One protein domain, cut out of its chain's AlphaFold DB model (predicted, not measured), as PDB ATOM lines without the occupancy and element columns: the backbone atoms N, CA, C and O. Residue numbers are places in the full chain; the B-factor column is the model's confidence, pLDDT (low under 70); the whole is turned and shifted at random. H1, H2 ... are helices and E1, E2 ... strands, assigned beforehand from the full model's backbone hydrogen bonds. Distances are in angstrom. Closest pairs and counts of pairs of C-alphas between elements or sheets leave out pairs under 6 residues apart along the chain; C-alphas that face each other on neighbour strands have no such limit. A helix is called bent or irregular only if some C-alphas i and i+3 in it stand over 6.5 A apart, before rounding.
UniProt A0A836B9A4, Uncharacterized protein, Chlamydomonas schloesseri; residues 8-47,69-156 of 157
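Overview. This is residues 8 to 47 and 69 to 156 of the 157 residues of an uncharacterized protein of Chlamydomonas schloesseri (UniProt A0A836B9A4). A four-stranded parallel sheet makes a slab with helices H3 and H5 packed over one face, while beyond the edge strand E2 a smaller group of H1, H2 and the short strand E1 lies to the side. Residue Phe 8, at the start of the printed part, lies between E1 and E2, and H4 sits near the end of the sheet where its strands begin. The printed part has 128 residues, with five named helices and five named strands in the order H1 H2 E1 E2 H3 E3 H4 E4 H5 E5; the class is mixed, helices and strands. The sheet's order is E2 E3 E4 E5. The whole is compact, with a radius of gyration of the C-alphas of 14.2 A and spans of 37 by 33 by 30 A.

Along the chain. H1 covers residues 16 to 21, with C-alpha 16 at (211.132, 174.153, 218.372). H2 is residues 24 to 30 and E1 residues 34 to 37. E2 is residues 76 to 81, 16.6 A long, beginning at C-alpha 76 at (223.217, 176.647, 231.374). H3, residues 82 to 98, spans 21.2 A; it has a kink of 76 degrees near residue 92 and is irregular, with C-alphas 94 and 97 8.3 A apart. E3 is residues 101 to 105 and H4 residues 118 to 123. E4, residues 125 to 131, spans 20.2 A; H5, residues 137 to 146, spans 14.9 A. E5, residues 149 to 155, spans 20.5 A and ends at C-alpha 155 at (231.311, 167.019, 210.335).

Arrangement. The sheet is twisted, its C-alphas lying up to 4.1 A off the best plane. N 80 and O 103 are 2.9 A apart between E2 and E3, N 104 and O 127 2.8 A between E3 and E4, and N 128 and O 151 2.9 A between E4 and E5, each within hydrogen-bond range. E2, H3, E3, then E3, H4, E4, then E4, H5, E5 are strand-helix-strand units, two parallel neighbour strands with a helix between, each with a right-handed crossover. H3 and H5 lie on the same face, two layers with the sheet. H3 is over E2 at a height over the sheet of 8.8 A, and on the local plane it runs along E2 at 6 degrees. H5 is over E4 and, only just, E5 with 3 of its 10 C-alphas, at a height of 8.5 A; on the local plane it runs along E4 at 5 degrees. H3 touches H4 with residues 92 to 97 alone, about perpendicular at 86 degrees; the closest C-alphas are those of Val 97 and Thr 120, 5.0 A. H4 only grazes the sheet with residues 120 to 123. H1 and H2 are not on the sheet; they are close but not clearly touching, the closest C-alphas being those of Trp 19 and Leu 25, 6.1 A. E1 pairs with no named strand and is apart from E2; its closest C-alpha pair with H2 is Ala 35 and Leu 25, 5.4 A. Every O i to N i+4 pair is within hydrogen-bond range in H2 and H4, against 1 of 2 in H1, 8 of 13 in H3 and 5 of 6 in H5.

Size, cuts and confidence. The C-alphas of Ala 70 and Lys 133, the two farthest apart, are 40.2 A apart. Residues 48 to 68 are not printed, and C-alphas 47 and 69 are 23.6 A apart across the cut. The link from E3 to H4 is long, with 12 residues. The mean pLDDT of the printed part is 92.9; residues 69 to 73 and 155 to 156 are under 70.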
ATOM      1  N   PHE A   8     217.481 175.341 223.473       98.31
ATOM      2  CA  PHE A   8     217.630 175.177 222.037       98.31
ATOM      3  C   PHE A   8     216.860 176.269 221.298       98.31
ATOM      4  O   PHE A   8     215.634 176.364 221.386       98.31
ATOM      5  N   LEU A   9     217.592 177.084 220.542       98.69
ATOM      6  CA  LEU A   9     217.029 177.955 219.518       98.69
ATOM      7  C   LEU A   9     216.953 177.194 218.186       98.69
ATOM      8  O   LEU A   9     217.440 176.066 218.071       98.69
ATOM      9  N   HIS A  10     216.355 177.790 217.155       98.44
ATOM     10  CA  HIS A  10     216.214 177.146 215.847       98.44
ATOM     11  C   HIS A  10     216.652 178.052 214.686       98.44
ATOM     12  O   HIS A  10     216.731 179.278 214.793       98.44
ATOM     13  N   GLY A  11     216.947 177.424 213.547       97.50
ATOM     14  CA  GLY A  11     217.228 178.117 212.289       97.50
ATOM     15  C   GLY A  11     215.946 178.530 211.559       97.50
ATOM     16  O   GLY A  11     214.860 178.055 211.876       97.50
ATOM     17  N   ALA A  12     216.074 179.367 210.526       95.88
ATOM     18  CA  ALA A  12     214.934 179.951 209.803       95.88
ATOM     19  C   ALA A  12     214.042 178.941 209.052       95.88
ATOM     20  O   ALA A  12     212.944 179.293 208.642       95.88
ATOM     21  N   LYS A  13     214.513 177.711 208.816       96.25
ATOM     22  CA  LYS A  13     213.726 176.650 208.158       96.25
ATOM     23  C   LYS A  13     212.958 175.763 209.143       96.25
ATOM     24  O   LYS A  13     212.214 174.892 208.712       96.25
ATOM     25  N   TYR A  14     213.180 175.953 210.439       96.88
ATOM     26  CA  TYR A  14     212.701 175.072 211.498       96.88
ATOM     27  C   TYR A  14     211.987 175.879 212.586       96.88
ATOM     28  O   TYR A  14     211.913 177.105 212.514       96.88
ATOM     29  N   ASN A  15     211.483 175.173 213.591       98.12
ATOM     30  CA  ASN A  15     210.898 175.687 214.826       98.12
ATOM     31  C   ASN A  15     211.305 174.744 215.981       98.12
ATOM     32  O   ASN A  15     212.101 173.822 215.778       98.12
ATOM     33  N   SER A  16     210.804 174.965 217.192       97.62
ATOM     34  CA  SER A  16     211.132 174.153 218.372       97.62
ATOM     35  C   SER A  16     210.762 172.674 218.224       97.62
ATOM     36  O   SER A  16     211.532 171.808 218.645       97.62
ATOM     37  N   ASP A  17     209.637 172.376 217.573       97.88
ATOM     38  CA  ASP A  17     209.133 171.016 217.350       97.88
ATOM     39  C   ASP A  17     210.089 170.160 216.500       97.88
ATOM     40  O   ASP A  17     210.174 168.945 216.683       97.88
ATOM     41  N   PHE A  18     210.914 170.784 215.648       97.81
ATOM     42  CA  PHE A  18     211.969 170.072 214.924       97.81
ATOM     43  C   PHE A  18     212.918 169.321 215.870       97.81
ATOM     44  O   PHE A  18     213.227 168.157 215.627       97.81
ATOM     45  N   TRP A  19     213.339 169.941 216.978       98.06
ATOM     46  CA  TRP A  19     214.235 169.304 217.951       98.06
ATOM     47  C   TRP A  19     213.589 168.123 218.673       98.06
ATOM     48  O   TRP A  19     214.270 167.152 219.016       98.06
ATOM     49  N   LEU A  20     212.279 168.213 218.913       95.50
ATOM     50  CA  LEU A  20     211.505 167.143 219.524       95.50
ATOM     51  C   LEU A  20     211.394 165.952 218.567       95.50
ATOM     52  O   LEU A  20     211.732 164.833 218.949       95.50
ATOM     53  N   LYS A  21     210.997 166.203 217.314       97.56
ATOM     54  CA  LYS A  21     210.846 165.178 216.269       97.56
ATOM     55  C   LYS A  21     212.164 164.528 215.868       97.56
ATOM     56  O   LYS A  21     212.193 163.326 215.623       97.56
ATOM     57  N   LEU A  22     213.253 165.297 215.845       97.38
ATOM     58  CA  LEU A  22     214.601 164.775 215.616       97.38
ATOM     59  C   LEU A  22     215.067 163.854 216.760       97.38
ATOM     60  O   LEU A  22     215.987 163.063 216.580       97.38
ATOM     61  N   GLY A  23     214.447 163.945 217.942       98.00
ATOM     62  CA  GLY A  23     214.801 163.158 219.125       98.00
ATOM     63  C   GLY A  23     215.935 163.757 219.960       98.00
ATOM     64  O   GLY A  23     216.296 163.199 220.996       98.00
ATOM     65  N   THR A  24     216.474 164.915 219.573       97.81
ATOM     66  CA  THR A  24     217.590 165.570 220.272       97.81
ATOM     67  C   THR A  24     217.238 165.917 221.714       97.81
ATOM     68  O   THR A  24     218.021 165.627 222.617       97.81
ATOM     69  N   LEU A  25     216.046 166.477 221.959       97.12
ATOM     70  CA  LEU A  25     215.623 166.833 223.321       97.12
ATOM     71  C   LEU A  25     215.538 165.602 224.229       97.12
ATOM     72  O   LEU A  25     215.918 165.673 225.396       97.12
ATOM     73  N   LYS A  26     215.089 164.465 223.679       97.44
ATOM     74  CA  LYS A  26     215.018 163.188 224.394       97.44
ATOM     75  C   LYS A  26     216.415 162.677 224.747       97.44
ATOM     76  O   LYS A  26     216.658 162.400 225.915       97.44
ATOM     77  N   MET A  27     217.338 162.630 223.783       97.81
ATOM     78  CA  MET A  27     218.717 162.184 224.033       97.81
ATOM     79  C   MET A  27     219.422 163.044 225.092       97.81
ATOM     80  O   MET A  27     220.098 162.525 225.976       97.81
ATOM     81  N   VAL A  28     219.230 164.365 225.044       95.69
ATOM     82  CA  VAL A  28     219.798 165.300 226.031       95.69
ATOM     83  C   VAL A  28     219.186 165.077 227.422       95.69
ATOM     84  O   VAL A  28     219.918 165.042 228.413       95.69
ATOM     85  N   ALA A  29     217.871 164.848 227.499       94.19
ATOM     86  CA  ALA A  29     217.182 164.511 228.746       94.19
ATOM     87  C   ALA A  29     217.654 163.180 229.349       94.19
ATOM     88  O   ALA A  29     217.898 163.111 230.554       94.19
ATOM     89  N   GLU A  30     217.833 162.147 228.525       96.12
ATOM     90  CA  GLU A  30     218.347 160.833 228.935       96.12
ATOM     91  C   GLU A  30     219.801 160.905 229.429       96.12
ATOM     92  O   GLU A  30     220.176 160.179 230.347       96.12
ATOM     93  N   ALA A  31     220.591 161.853 228.914       94.81
ATOM     94  CA  ALA A  31     221.926 162.173 229.422       94.81
ATOM     95  C   ALA A  31     221.917 162.982 230.741       94.81
ATOM     96  O   ALA A  31     222.967 163.418 231.214       94.81
ATOM     97  N   GLY A  32     220.747 163.212 231.349       91.81
ATOM     98  CA  GLY A  32     220.602 163.917 232.625       91.81
ATOM     99  C   GLY A  32     220.587 165.445 232.515       91.81
ATOM    100  O   GLY A  32     220.629 166.133 233.539       91.81
ATOM    101  N   VAL A  33     220.500 165.997 231.301       92.06
ATOM    102  CA  VAL A  33     220.433 167.441 231.045       92.06
ATOM    103  C   VAL A  33     218.990 167.830 230.742       92.06
ATOM    104  O   VAL A  33     218.369 167.300 229.829       92.06
ATOM    105  N   ARG A  34     218.422 168.799 231.463       92.25
ATOM    106  CA  ARG A  34     217.083 169.299 231.111       92.25
ATOM    107  C   ARG A  34     217.144 169.982 229.750       92.25
ATOM    108  O   ARG A  34     217.951 170.887 229.580       92.25
ATOM    109  N   ALA A  35     216.285 169.592 228.819       93.44
ATOM    110  CA  ALA A  35     216.254 170.159 227.477       93.44
ATOM    111  C   ALA A  35     214.959 170.946 227.261       93.44
ATOM    112  O   ALA A  35     213.875 170.447 227.558       93.44
ATOM    113  N   MET A  36     215.067 172.163 226.731       94.38
ATOM    114  CA  MET A  36     213.920 172.950 226.279       94.38
ATOM    115  C   MET A  36     214.225 173.603 224.936       94.38
ATOM    116  O   MET A  36     215.341 174.064 224.718       94.38
ATOM    117  N   ALA A  37     213.231 173.674 224.059       97.31
ATOM    118  CA  ALA A  37     213.300 174.416 222.810       97.31
ATOM    119  C   ALA A  37     212.195 175.475 222.796       97.31
ATOM    120  O   ALA A  37     211.134 175.258 223.381       97.31
ATOM    121  N   ILE A  38     212.450 176.611 222.153       97.25
ATOM    122  CA  ILE A  38     211.472 177.697 222.017       97.25
ATOM    123  C   ILE A  38     211.258 178.034 220.549       97.25
ATOM    124  O   ILE A  38     212.180 177.893 219.744       97.25
ATOM    125  N   ASP A  39     210.071 178.528 220.224       98.12
ATOM    126  CA  ASP A  39     209.797 179.165 218.943       98.12
ATOM    127  C   ASP A  39     210.198 180.639 219.017       98.12
ATOM    128  O   ASP A  39     209.718 181.390 219.874       98.12
ATOM    129  N   LEU A  40     211.101 181.060 218.132       97.69
ATOM    130  CA  LEU A  40     211.498 182.458 218.008       97.69
ATOM    131  C   LEU A  40     210.354 183.284 217.394       97.69
ATOM    132  O   LEU A  40     209.548 182.742 216.638       97.69
ATOM    133  N   PRO A  41     210.287 184.602 217.655       97.31
ATOM    134  CA  PRO A  41     209.248 185.463 217.096       97.31
ATOM    135  C   PRO A  41     209.029 185.298 215.589       97.31
ATOM    136  O   PRO A  41     209.957 185.493 214.800       97.31
ATOM    137  N   GLY A  42     207.788 184.993 215.199       96.56
ATOM    138  CA  GLY A  42     207.377 184.798 213.807       96.56
ATOM    139  C   GLY A  42     207.538 183.370 213.284       96.56
ATOM    140  O   GLY A  42     207.397 183.156 212.082       96.56
ATOM    141  N   TYR A  43     207.833 182.409 214.159       97.12
ATOM    142  CA  TYR A  43     207.997 180.996 213.826       97.12
ATOM    143  C   TYR A  43     207.111 180.120 214.704       97.12
ATOM    144  O   TYR A  43     206.833 180.473 215.847       97.12
ATOM    145  N   GLY A  44     206.716 178.963 214.159       96.06
ATOM    146  CA  GLY A  44     205.858 177.998 214.846       96.06
ATOM    147  C   GLY A  44     204.619 178.668 215.434       96.06
ATOM    148  O   GLY A  44     203.887 179.332 214.700       96.06
ATOM    149  N   ASP A  45     204.439 178.529 216.743       95.88
ATOM    150  CA  ASP A  45     203.288 179.075 217.467       95.88
ATOM    151  C   ASP A  45     203.565 180.452 218.109       95.88
ATOM    152  O   ASP A  45     202.680 181.030 218.745       95.88
ATOM    153  N   THR A  46     204.769 181.019 217.937       96.50
ATOM    154  CA  THR A  46     205.120 182.347 218.464       96.50
ATOM    155  C   THR A  46     204.828 183.440 217.426       96.50
ATOM    156  O   THR A  46     205.482 183.492 216.378       96.50
ATOM    157  N   PRO A  47     203.924 184.398 217.715       95.62
ATOM    158  CA  PRO A  47     203.646 185.515 216.817       95.62
ATOM    159  C   PRO A  47     204.890 186.345 216.484       95.62
ATOM    160  O   PRO A  47     205.824 186.472 217.281       95.62
ATOM    161  N   TRP A  69     215.591 179.772 234.754       66.75
ATOM    162  CA  TRP A  69     216.373 180.054 235.974       66.75
ATOM    163  C   TRP A  69     215.628 179.912 237.295       66.75
ATOM    164  O   TRP A  69     216.261 179.571 238.294       66.75
ATOM    165  N   ALA A  70     214.300 180.054 237.337       58.41
ATOM    166  CA  ALA A  70     213.521 179.817 238.564       58.41
ATOM    167  C   ALA A  70     213.793 178.426 239.200       58.41
ATOM    168  O   ALA A  70     213.478 178.183 240.365       58.41
ATOM    169  N   ARG A  71     214.433 177.509 238.455       56.94
ATOM    170  CA  ARG A  71     214.904 176.195 238.914       56.94
ATOM    171  C   ARG A  71     216.410 175.947 238.708       56.94
ATOM    172  O   ARG A  71     216.816 174.783 238.678       56.94
ATOM    173  N   VAL A  72     217.244 176.972 238.526       52.69
ATOM    174  CA  VAL A  72     218.659 176.848 238.127       52.69
ATOM    175  C   VAL A  72     219.542 177.605 239.118       52.69
ATOM    176  O   VAL A  72     219.332 178.765 239.425       52.69
ATOM    177  N   ASN A  73     220.507 176.891 239.683       58.59
ATOM    178  CA  ASN A  73     221.709 177.464 240.295       58.59
ATOM    179  C   ASN A  73     222.873 176.576 239.812       58.59
ATOM    180  O   ASN A  73     223.540 175.921 240.607       58.59
ATOM    181  N   ALA A  74     222.914 176.356 238.491       71.25
ATOM    182  CA  ALA A  74     223.637 175.292 237.796       71.25
ATOM    183  C   ALA A  74     223.955 175.701 236.344       71.25
ATOM    184  O   ALA A  74     223.457 176.710 235.858       71.25
ATOM    185  N   THR A  75     224.759 174.882 235.667       87.75
ATOM    186  CA  THR A  75     225.170 174.975 234.256       87.75
ATOM    187  C   THR A  75     224.006 175.247 233.291       87.75
ATOM    188  O   THR A  75     223.022 174.499 233.272       87.75
ATOM    189  N   VAL A  76     224.154 176.278 232.450       93.19
ATOM    190  CA  VAL A  76     223.217 176.647 231.374       93.19
ATOM    191  C   VAL A  76     223.937 176.600 230.029       93.19
ATOM    192  O   VAL A  76     224.966 177.252 229.832       93.19
ATOM    193  N   VAL A  77     223.378 175.833 229.097       95.75
ATOM    194  CA  VAL A  77     223.886 175.664 227.735       95.75
ATOM    195  C   VAL A  77     222.910 176.312 226.761       95.75
ATOM    196  O   VAL A  77     221.728 175.976 226.771       95.75
ATOM    197  N   LEU A  78     223.387 177.213 225.904       97.94
ATOM    198  CA  LEU A  78     222.593 177.765 224.803       97.94
ATOM    199  C   LEU A  78     223.029 177.132 223.481       97.94
ATOM    200  O   LEU A  78     224.198 177.232 223.112       97.94
ATOM    201  N   VAL A  79     222.093 176.519 222.762       98.56
ATOM    202  CA  VAL A  79     222.309 175.932 221.435       98.56
ATOM    203  C   VAL A  79     221.690 176.852 220.385       98.56
ATOM    204  O   VAL A  79     220.489 177.118 220.426       98.56
ATOM    205  N   SER A  80     222.506 177.360 219.457       98.56
ATOM    206  CA  SER A  80     222.107 178.392 218.490       98.56
ATOM    207  C   SER A  80     222.527 178.027 217.064       98.56
ATOM    208  O   SER A  80     223.680 178.260 216.680       98.56
ATOM    209  N   PRO A  81     221.622 177.423 216.268       97.62
ATOM    210  CA  PRO A  81     221.858 177.177 214.856       97.62
ATOM    211  C   PRO A  81     221.523 178.369 213.945       97.62
ATOM    212  O   PRO A  81     220.451 178.977 214.063       97.62
ATOM    213  N   SER A  82     222.363 178.623 212.937       96.12
ATOM    214  CA  SER A  82     222.039 179.467 211.774       96.12
ATOM    215  C   SER A  82     221.402 180.816 212.150       96.12
ATOM    216  O   SER A  82     222.015 181.630 212.842       96.12
ATOM    217  N   MET A  83     220.162 181.071 211.718       97.19
ATOM    218  CA  MET A  83     219.420 182.314 211.956       97.19
ATOM    219  C   MET A  83     219.390 182.748 213.427       97.19
ATOM    220  O   MET A  83     219.432 183.951 213.700       97.19
ATOM    221  N   SER A  84     219.341 181.803 214.369       98.06
ATOM    222  CA  SER A  84     219.290 182.135 215.796       98.06
ATOM    223  C   SER A  84     220.534 182.870 216.306       98.06
ATOM    224  O   SER A  84     220.450 183.533 217.337       98.06
ATOM    225  N   GLY A  85     221.620 182.918 215.522       97.38
ATOM    226  CA  GLY A  85     222.740 183.841 215.718       97.38
ATOM    227  C   GLY A  85     222.322 185.311 215.881       97.38
ATOM    228  O   GLY A  85     222.881 186.023 216.713       97.38
ATOM    229  N   ARG A  86     221.249 185.752 215.200       96.25
ATOM    230  CA  ARG A  86     220.659 187.103 215.367       96.25
ATOM    231  C   ARG A  86     220.152 187.382 216.782       96.25
ATOM    232  O   ARG A  86     219.961 188.544 217.129       96.25
ATOM    233  N   TYR A  87     219.892 186.334 217.558       97.94
ATOM    234  CA  TYR A  87     219.426 186.404 218.938       97.94
ATOM    235  C   TYR A  87     220.555 186.090 219.915       97.94
ATOM    236  O   TYR A  87     220.774 186.848 220.857       97.94
ATOM    237  N   SER A  88     221.305 185.011 219.672       98.00
ATOM    238  CA  SER A  88     222.356 184.577 220.590       98.00
ATOM    239  C   SER A  88     223.535 185.542 220.646       98.00
ATOM    240  O   SER A  88     224.084 185.718 221.726       98.00
ATOM    241  N   ILE A  89     223.914 186.205 219.547       96.94
ATOM    242  CA  ILE A  89     225.058 187.132 219.548       96.94
ATOM    243  C   ILE A  89     224.773 188.383 220.399       96.94
ATOM    244  O   ILE A  89     225.508 188.610 221.359       96.94
ATOM    245  N   PRO A  90     223.681 189.145 220.170       96.06
ATOM    246  CA  PRO A  90     223.332 190.262 221.054       96.06
ATOM    247  C   PRO A  90     223.110 189.853 222.514       96.06
ATOM    248  O   PRO A  90     223.305 190.655 223.429       96.06
ATOM    249  N   PHE A  91     222.660 188.619 222.745       97.25
ATOM    250  CA  PHE A  91     222.547 188.053 224.083       97.25
ATOM    251  C   PHE A  91     223.918 187.804 224.723       97.25
ATOM    252  O   PHE A  91     224.136 188.233 225.849       97.25
ATOM    253  N   LEU A  92     224.860 187.173 224.018       96.62
ATOM    254  CA  LEU A  92     226.215 186.914 224.516       96.62
ATOM    255  C   LEU A  92     226.963 188.204 224.856       96.62
ATOM    256  O   LEU A  92     227.685 188.238 225.853       96.62
ATOM    257  N   ASP A  93     226.737 189.263 224.078       92.94
ATOM    258  CA  ASP A  93     227.272 190.586 224.382       92.94
ATOM    259  C   ASP A  93     226.782 191.095 225.734       92.94
ATOM    260  O   ASP A  93     227.570 191.518 226.563       92.94
ATOM    261  N   ARG A  94     225.484 191.050 226.008       91.81
ATOM    262  CA  ARG A  94     224.938 191.762 227.178       91.81
ATOM    263  C   ARG A  94     224.828 190.904 228.423       91.81
ATOM    264  O   ARG A  94     225.006 191.389 229.532       91.81
ATOM    265  N   HIS A  95     224.529 189.634 228.207       94.62
ATOM    266  CA  HIS A  95     224.000 188.716 229.206       94.62
ATOM    267  C   HIS A  95     224.725 187.364 229.175       94.62
ATOM    268  O   HIS A  95     224.317 186.425 229.853       94.62
ATOM    269  N   GLY A  96     225.818 187.241 228.409       94.62
ATOM    270  CA  GLY A  96     226.516 185.971 228.191       94.62
ATOM    271  C   GLY A  96     227.016 185.284 229.466       94.62
ATOM    272  O   GLY A  96     227.073 184.059 229.503       94.62
ATOM    273  N   VAL A  97     227.274 186.041 230.538       93.06
ATOM    274  CA  VAL A  97     227.641 185.520 231.871       93.06
ATOM    275  C   VAL A  97     226.562 184.647 232.523       93.06
ATOM    276  O   VAL A  97     226.848 183.937 233.484       93.06
ATOM    277  N   MET A  98     225.332 184.671 232.006       93.06
ATOM    278  CA  MET A  98     224.261 183.762 232.420       93.06
ATOM    279  C   MET A  98     224.442 182.339 231.868       93.06
ATOM    280  O   MET A  98     223.743 181.423 232.297       93.06
ATOM    281  N   LEU A  99     225.346 182.136 230.907       94.31
ATOM    282  CA  LEU A  99     225.658 180.824 230.349       94.31
ATOM    283  C   LEU A  99     226.933 180.258 230.960       94.31
ATOM    284  O   LEU A  99     227.872 180.974 231.292       94.31
ATOM    285  N   THR A 100     227.005 178.934 231.005       94.50
ATOM    286  CA  THR A 100     228.276 178.216 231.161       94.50
ATOM    287  C   THR A 100     228.811 177.736 229.821       94.50
ATOM    288  O   THR A 100     230.017 177.532 229.673       94.50
ATOM    289  N   SER A 101     227.934 177.503 228.840       96.19
ATOM    290  CA  SER A 101     228.361 177.012 227.531       96.19
ATOM    291  C   SER A 101     227.491 177.513 226.384       96.19
ATOM    292  O   SER A 101     226.281 177.692 226.526       96.19
ATOM    293  N   TYR A 102     228.122 177.699 225.230       98.00
ATOM    294  CA  TYR A 102     227.491 178.126 223.990       98.00
ATOM    295  C   TYR A 102     227.817 177.136 222.870       98.00
ATOM    296  O   TYR A 102     228.975 176.979 222.497       98.00
ATOM    297  N   VAL A 103     226.799 176.464 222.335       98.19
ATOM    298  CA  VAL A 103     226.927 175.553 221.193       98.19
ATOM    299  C   VAL A 103     226.429 176.278 219.947       98.19
ATOM    300  O   VAL A 103     225.228 176.436 219.722       98.19
ATOM    301  N   ALA A 104     227.377 176.757 219.156       97.50
ATOM    302  CA  ALA A 104     227.165 177.523 217.942       97.50
ATOM    303  C   ALA A 104     227.120 176.586 216.733       97.50
ATOM    304  O   ALA A 104     228.165 176.121 216.292       97.50
ATOM    305  N   VAL A 105     225.935 176.334 216.169       97.00
ATOM    306  CA  VAL A 105     225.789 175.482 214.975       97.00
ATOM    307  C   VAL A 105     225.664 176.357 213.727       97.00
ATOM    308  O   VAL A 105     224.570 176.744 213.320       97.00
ATOM    309  N   ALA A 106     226.796 176.751 213.154       95.44
ATOM    310  CA  ALA A 106     226.845 177.707 212.050       95.44
ATOM    311  C   ALA A 106     225.960 178.966 212.219       95.44
ATOM    312  O   ALA A 106     225.187 179.291 211.315       95.44
ATOM    313  N   PRO A 107     226.004 179.682 213.366       96.56
ATOM    314  CA  PRO A 107     225.176 180.862 213.575       96.56
ATOM    315  C   PRO A 107     225.588 182.008 212.650       96.56
ATOM    316  O   PRO A 107     226.769 182.253 212.420       96.56
ATOM    317  N   ILE A 108     224.602 182.775 212.186       95.88
ATOM    318  CA  ILE A 108     224.858 184.008 211.437       95.88
ATOM    319  C   ILE A 108     225.214 185.168 212.371       95.88
ATOM    320  O   ILE A 108     224.782 185.210 213.521       95.88
ATOM    321  N   GLY A 109     225.941 186.151 211.841       93.62
ATOM    322  CA  GLY A 109     226.302 187.385 212.547       93.62
ATOM    323  C   GLY A 109     227.670 187.346 213.229       93.62
ATOM    324  O   GLY A 109     228.137 188.387 213.676       93.62
ATOM    325  N   VAL A 110     228.346 186.192 213.269       94.81
ATOM    326  CA  VAL A 110     229.683 186.059 213.880       94.81
ATOM    327  C   VAL A 110     230.719 186.899 213.139       94.81
ATOM    328  O   VAL A 110     231.562 187.538 213.769       94.81
ATOM    329  N   ARG A 111     230.648 186.931 211.803       92.88
ATOM    330  CA  ARG A 111     231.545 187.733 210.964       92.88
ATOM    331  C   ARG A 111     231.600 189.205 211.378       92.88
ATOM    332  O   ARG A 111     232.682 189.779 211.449       92.88
ATOM    333  N   ASP A 112     230.440 189.776 211.684       91.44
ATOM    334  CA  ASP A 112     230.286 191.198 212.002       91.44
ATOM    335  C   ASP A 112     230.355 191.456 213.524       91.44
ATOM    336  O   ASP A 112     230.286 192.595 213.982       91.44
ATOM    337  N   TRP A 113     230.512 190.396 214.325       92.44
ATOM    338  CA  TRP A 113     230.574 190.460 215.778       92.44
ATOM    339  C   TRP A 113     232.002 190.706 216.272       92.44
ATOM    340  O   TRP A 113     232.914 189.938 215.958       92.44
ATOM    341  N   GLY A 114     232.206 191.760 217.068       89.44
ATOM    342  CA  GLY A 114     233.500 192.100 217.677       89.44
ATOM    343  C   GLY A 114     233.960 191.143 218.784       89.44
ATOM    344  O   GLY A 114     235.137 191.153 219.133       89.44
ATOM    345  N   GLY A 115     233.060 190.297 219.286       89.81
ATOM    346  CA  GLY A 115     233.299 189.402 220.412       89.81
ATOM    347  C   GLY A 115     232.508 189.800 221.656       89.81
ATOM    348  O   GLY A 115     232.048 190.937 221.752       89.81
ATOM    349  N   PRO A 116     232.337 188.857 222.595       92.88
ATOM    350  CA  PRO A 116     231.609 189.107 223.826       92.88
ATOM    351  C   PRO A 116     232.422 189.994 224.780       92.88
ATOM    352  O   PRO A 116     233.637 190.148 224.634       92.88
ATOM    353  N   TRP A 117     231.770 190.517 225.821       90.94
ATOM    354  CA  TRP A 117     232.466 191.217 226.905       90.94
ATOM    355  C   TRP A 117     233.443 190.299 227.639       90.94
ATOM    356  O   TRP A 117     233.288 189.078 227.652       90.94
ATOM    357  N   GLU A 118     234.436 190.906 228.291       93.25
ATOM    358  CA  GLU A 118     235.576 190.210 228.893       93.25
ATOM    359  C   GLU A 118     235.169 189.068 229.841       93.25
ATOM    360  O   GLU A 118     235.733 187.977 229.770       93.25
ATOM    361  N   ASP A 119     234.157 189.265 230.691       93.75
ATOM    362  CA  ASP A 119     233.680 188.204 231.585       93.75
ATOM    363  C   ASP A 119     233.076 187.016 230.824       93.75
ATOM    364  O   ASP A 119     233.383 185.862 231.128       93.75
ATOM    365  N   THR A 120     232.250 187.278 229.810       95.62
ATOM    366  CA  THR A 120     231.676 186.234 228.953       95.62
ATOM    367  C   THR A 120     232.780 185.505 228.179       95.62
ATOM    368  O   THR A 120     232.791 184.276 228.154       95.62
ATOM    369  N   HIS A 121     233.743 186.243 227.611       94.56
ATOM    370  CA  HIS A 121     234.903 185.696 226.898       94.56
ATOM    371  C   HIS A 121     235.683 184.677 227.743       94.56
ATOM    372  O   HIS A 121     236.070 183.622 227.237       94.56
ATOM    373  N   LYS A 122     235.901 184.986 229.029       96.00
ATOM    374  CA  LYS A 122     236.685 184.154 229.956       96.00
ATOM    375  C   LYS A 122     235.902 182.964 230.515       96.00
ATOM    376  O   LYS A 122     236.482 181.907 230.751       96.00
ATOM    377  N   ARG A 123     234.601 183.132 230.778       94.00
ATOM    378  CA  ARG A 123     233.794 182.160 231.546       94.00
ATOM    379  C   ARG A 123     233.037 181.160 230.683       94.00
ATOM    380  O   ARG A 123     232.827 180.034 231.126       94.00
ATOM    381  N   VAL A 124     232.594 181.559 229.491       96.50
ATOM    382  CA  VAL A 124     231.738 180.715 228.651       96.50
ATOM    383  C   VAL A 124     232.587 179.772 227.807       96.50
ATOM    384  O   VAL A 124     233.446 180.209 227.043       96.50
ATOM    385  N   CYS A 125     232.301 178.474 227.902       97.31
ATOM    386  CA  CYS A 125     232.860 177.467 227.005       97.31
ATOM    387  C   CYS A 125     232.094 177.455 225.676       97.31
ATOM    388  O   CYS A 125     230.890 177.194 225.664       97.31
ATOM    389  N   ALA A 126     232.768 177.694 224.555       97.62
ATOM    390  CA  ALA A 126     232.140 177.732 223.237       97.62
ATOM    391  C   ALA A 126     232.477 176.492 222.392       97.62
ATOM    392  O   ALA A 126     233.637 176.117 222.249       97.62
ATOM    393  N   LEU A 127     231.468 175.882 221.775       97.81
ATOM    394  CA  LEU A 127     231.637 174.827 220.780       97.81
ATOM    395  C   LEU A 127     231.078 175.303 219.438       97.81
ATOM    396  O   LEU A 127     229.871 175.477 219.291       97.81
ATOM    397  N   ALA A 128     231.963 175.491 218.467       96.75
ATOM    398  CA  ALA A 128     231.632 175.750 217.072       96.75
ATOM    399  C   ALA A 128     231.343 174.424 216.348       96.75
ATOM    400  O   ALA A 128     232.230 173.586 216.247       96.75
ATOM    401  N   VAL A 129     230.137 174.231 215.815       95.75
ATOM    402  CA  VAL A 129     229.733 173.043 215.042       95.75
ATOM    403  C   VAL A 129     229.354 173.460 213.626       95.75
ATOM    404  O   VAL A 129     228.474 174.304 213.445       95.75
ATOM    405  N   TYR A 130     230.032 172.902 212.624       92.88
ATOM    406  CA  TYR A 130     229.872 173.294 211.223       92.88
ATOM    407  C   TYR A 130     230.017 172.082 210.299       92.88
ATOM    408  O   TYR A 130     230.851 171.208 210.534       92.88
ATOM    409  N   GLY A 131     229.235 172.052 209.219       91.69
ATOM    410  CA  GLY A 131     229.452 171.098 208.133       91.69
ATOM    411  C   GLY A 131     230.660 171.512 207.293       91.69
ATOM    412  O   GLY A 131     230.843 172.699 207.022       91.69
ATOM    413  N   SER A 132     231.468 170.556 206.837       88.44
ATOM    414  CA  SER A 132     232.676 170.845 206.039       88.44
ATOM    415  C   SER A 132     232.392 171.583 204.720       88.44
ATOM    416  O   SER A 132     233.262 172.277 204.199       88.44
ATOM    417  N   LYS A 133     231.163 171.467 204.202       89.75
ATOM    418  CA  LYS A 133     230.674 172.134 202.983       89.75
ATOM    419  C   LYS A 133     229.883 173.421 203.258       89.75
ATOM    420  O   LYS A 133     229.339 174.006 202.324       89.75
ATOM    421  N   ASP A 134     229.765 173.844 204.517       89.88
ATOM    422  CA  ASP A 134     229.039 175.063 204.872       89.88
ATOM    423  C   ASP A 134     229.853 176.308 204.483       89.88
ATOM    424  O   ASP A 134     231.042 176.425 204.783       89.88
ATOM    425  N   ALA A 135     229.207 177.281 203.843       89.62
ATOM    426  CA  ALA A 135     229.833 178.557 203.509       89.62
ATOM    427  C   ALA A 135     230.243 179.368 204.758       89.62
ATOM    428  O   ALA A 135     231.070 180.273 204.652       89.62
ATOM    429  N   LEU A 136     229.689 179.047 205.933       88.00
ATOM    430  CA  LEU A 136     229.984 179.697 207.210       88.00
ATOM    431  C   LEU A 136     231.189 179.095 207.954       88.00
ATOM    432  O   LEU A 136     231.473 179.513 209.072       88.00
ATOM    433  N   VAL A 137     231.943 178.158 207.368       88.25
ATOM    434  CA  VAL A 137     233.178 177.623 207.982       88.25
ATOM    435  C   VAL A 137     234.153 178.717 208.470       88.25
ATOM    436  O   VAL A 137     234.661 178.580 209.586       88.25
ATOM    437  N   PRO A 138     234.396 179.835 207.749       91.88
ATOM    438  CA  PRO A 138     235.251 180.915 208.256       91.88
ATOM    439  C   PRO A 138     234.743 181.548 209.563       91.88
ATOM    440  O   PRO A 138     235.537 181.959 210.416       91.88
ATOM    441  N   ASP A 139     233.423 181.587 209.758       92.12
ATOM    442  CA  ASP A 139     232.803 182.117 210.973       92.12
ATOM    443  C   ASP A 139     233.073 181.197 212.175       92.12
ATOM    444  O   ASP A 139     233.226 181.691 213.290       92.12
ATOM    445  N   ALA A 140     233.228 179.886 211.958       87.75
ATOM    446  CA  ALA A 140     233.629 178.933 212.996       87.75
ATOM    447  C   ALA A 140     234.994 179.278 213.594       87.75
ATOM    448  O   ALA A 140     235.173 179.333 214.811       87.75
ATOM    449  N   GLU A 141     235.967 179.538 212.718       90.25
ATOM    450  CA  GLU A 141     237.334 179.860 213.120       90.25
ATOM    451  C   GLU A 141     237.398 181.204 213.831       90.25
ATOM    452  O   GLU A 141     238.118 181.364 214.820       90.25
ATOM    453  N   ARG A 142     236.610 182.172 213.354       94.19
ATOM    454  CA  ARG A 142     236.445 183.445 214.046       94.19
ATOM    455  C   ARG A 142     235.870 183.217 215.439       94.19
ATOM    456  O   ARG A 142     236.464 183.695 216.397       94.19
ATOM    457  N   LEU A 143     234.787 182.450 215.567       93.88
ATOM    458  CA  LEU A 143     234.126 182.189 216.845       93.88
ATOM    459  C   LEU A 143     235.082 181.588 217.875       93.88
ATOM    460  O   LEU A 143     235.108 182.049 219.014       93.88
ATOM    461  N   THR A 144     235.925 180.631 217.476       93.88
ATOM    462  CA  THR A 144     236.913 180.042 218.396       93.88
ATOM    463  C   THR A 144     237.925 181.055 218.938       93.88
ATOM    464  O   THR A 144     238.438 180.888 220.038       93.88
ATOM    465  N   LYS A 145     238.174 182.158 218.226       95.12
ATOM    466  CA  LYS A 145     239.068 183.231 218.691       95.12
ATOM    467  C   LYS A 145     238.369 184.228 219.621       95.12
ATOM    468  O   LYS A 145     239.048 184.982 220.308       95.12
ATOM    469  N   LEU A 146     237.033 184.247 219.646       95.44
ATOM    470  CA  LEU A 146     236.240 185.180 220.457       95.44
ATOM    471  C   LEU A 146     236.024 184.702 221.899       95.44
ATOM    472  O   LEU A 146     235.552 185.481 222.721       95.44
ATOM    473  N   PHE A 147     236.380 183.460 222.228       96.81
ATOM    474  CA  PHE A 147     236.238 182.879 223.567       96.81
ATOM    475  C   PHE A 147     237.560 182.267 224.021       96.81
ATOM    476  O   PHE A 147     238.250 181.634 223.225       96.81
ATOM    477  N   GLN A 148     237.889 182.412 225.306       96.69
ATOM    478  CA  GLN A 148     239.108 181.841 225.881       96.69
ATOM    479  C   GLN A 148     239.061 180.307 225.915       96.69
ATOM    480  O   GLN A 148     240.078 179.650 225.710       96.69
ATOM    481  N   ASN A 149     237.877 179.740 226.164       96.69
ATOM    482  CA  ASN A 149     237.643 178.300 226.215       96.69
ATOM    483  C   ASN A 149     236.764 177.906 225.031       96.69
ATOM    484  O   ASN A 149     235.541 178.049 225.095       96.69
ATOM    485  N   SER A 150     237.369 177.460 223.931       97.06
ATOM    486  CA  SER A 150     236.615 177.147 222.722       97.06
ATOM    487  C   SER A 150     237.162 175.961 221.935       97.06
ATOM    488  O   SER A 150     238.356 175.664 221.951       97.06
ATOM    489  N   TRP A 151     236.258 175.288 221.225       96.38
ATOM    490  CA  TRP A 151     236.560 174.156 220.352       96.38
ATOM    491  C   TRP A 151     235.737 174.237 219.072       96.38
ATOM    492  O   TRP A 151     234.701 174.904 219.027       96.38
ATOM    493  N   LYS A 152     236.180 173.516 218.039       93.12
ATOM    494  CA  LYS A 152     235.413 173.305 216.811       93.12
ATOM    495  C   LYS A 152     235.209 171.820 216.539       93.12
ATOM    496  O   LYS A 152     236.132 171.031 216.717       93.12
ATOM    497  N   ALA A 153     234.018 171.471 216.074       90.00
ATOM    498  CA  ALA A 153     233.674 170.179 215.510       90.00
ATOM    499  C   ALA A 153     233.272 170.397 214.046       90.00
ATOM    500  O   ALA A 153     232.359 171.175 213.757       90.00
ATOM    501  N   ALA A 154     233.990 169.743 213.136       79.94
ATOM    502  CA  ALA A 154     233.652 169.705 211.723       79.94
ATOM    503  C   ALA A 154     233.090 168.320 211.405       79.94
ATOM    504  O   ALA A 154     233.718 167.319 211.748       79.94
ATOM    505  N   GLU A 155     231.927 168.272 210.767       69.31
ATOM    506  CA  GLU A 155     231.311 167.019 210.335       69.31
ATOM    507  C   GLU A 155     231.323 166.948 208.803       69.31
ATOM    508  O   GLU A 155     231.002 167.927 208.116       69.31
ATOM    509  N   GLU A 156     231.748 165.806 208.260       56.84
ATOM    510  CA  GLU A 156     231.598 165.510 206.836       56.84
ATOM    511  C   GLU A 156     230.133 165.143 206.579       56.84
ATOM    512  O   GLU A 156     229.698 164.042 206.903       56.84
TER     513      GLU A 156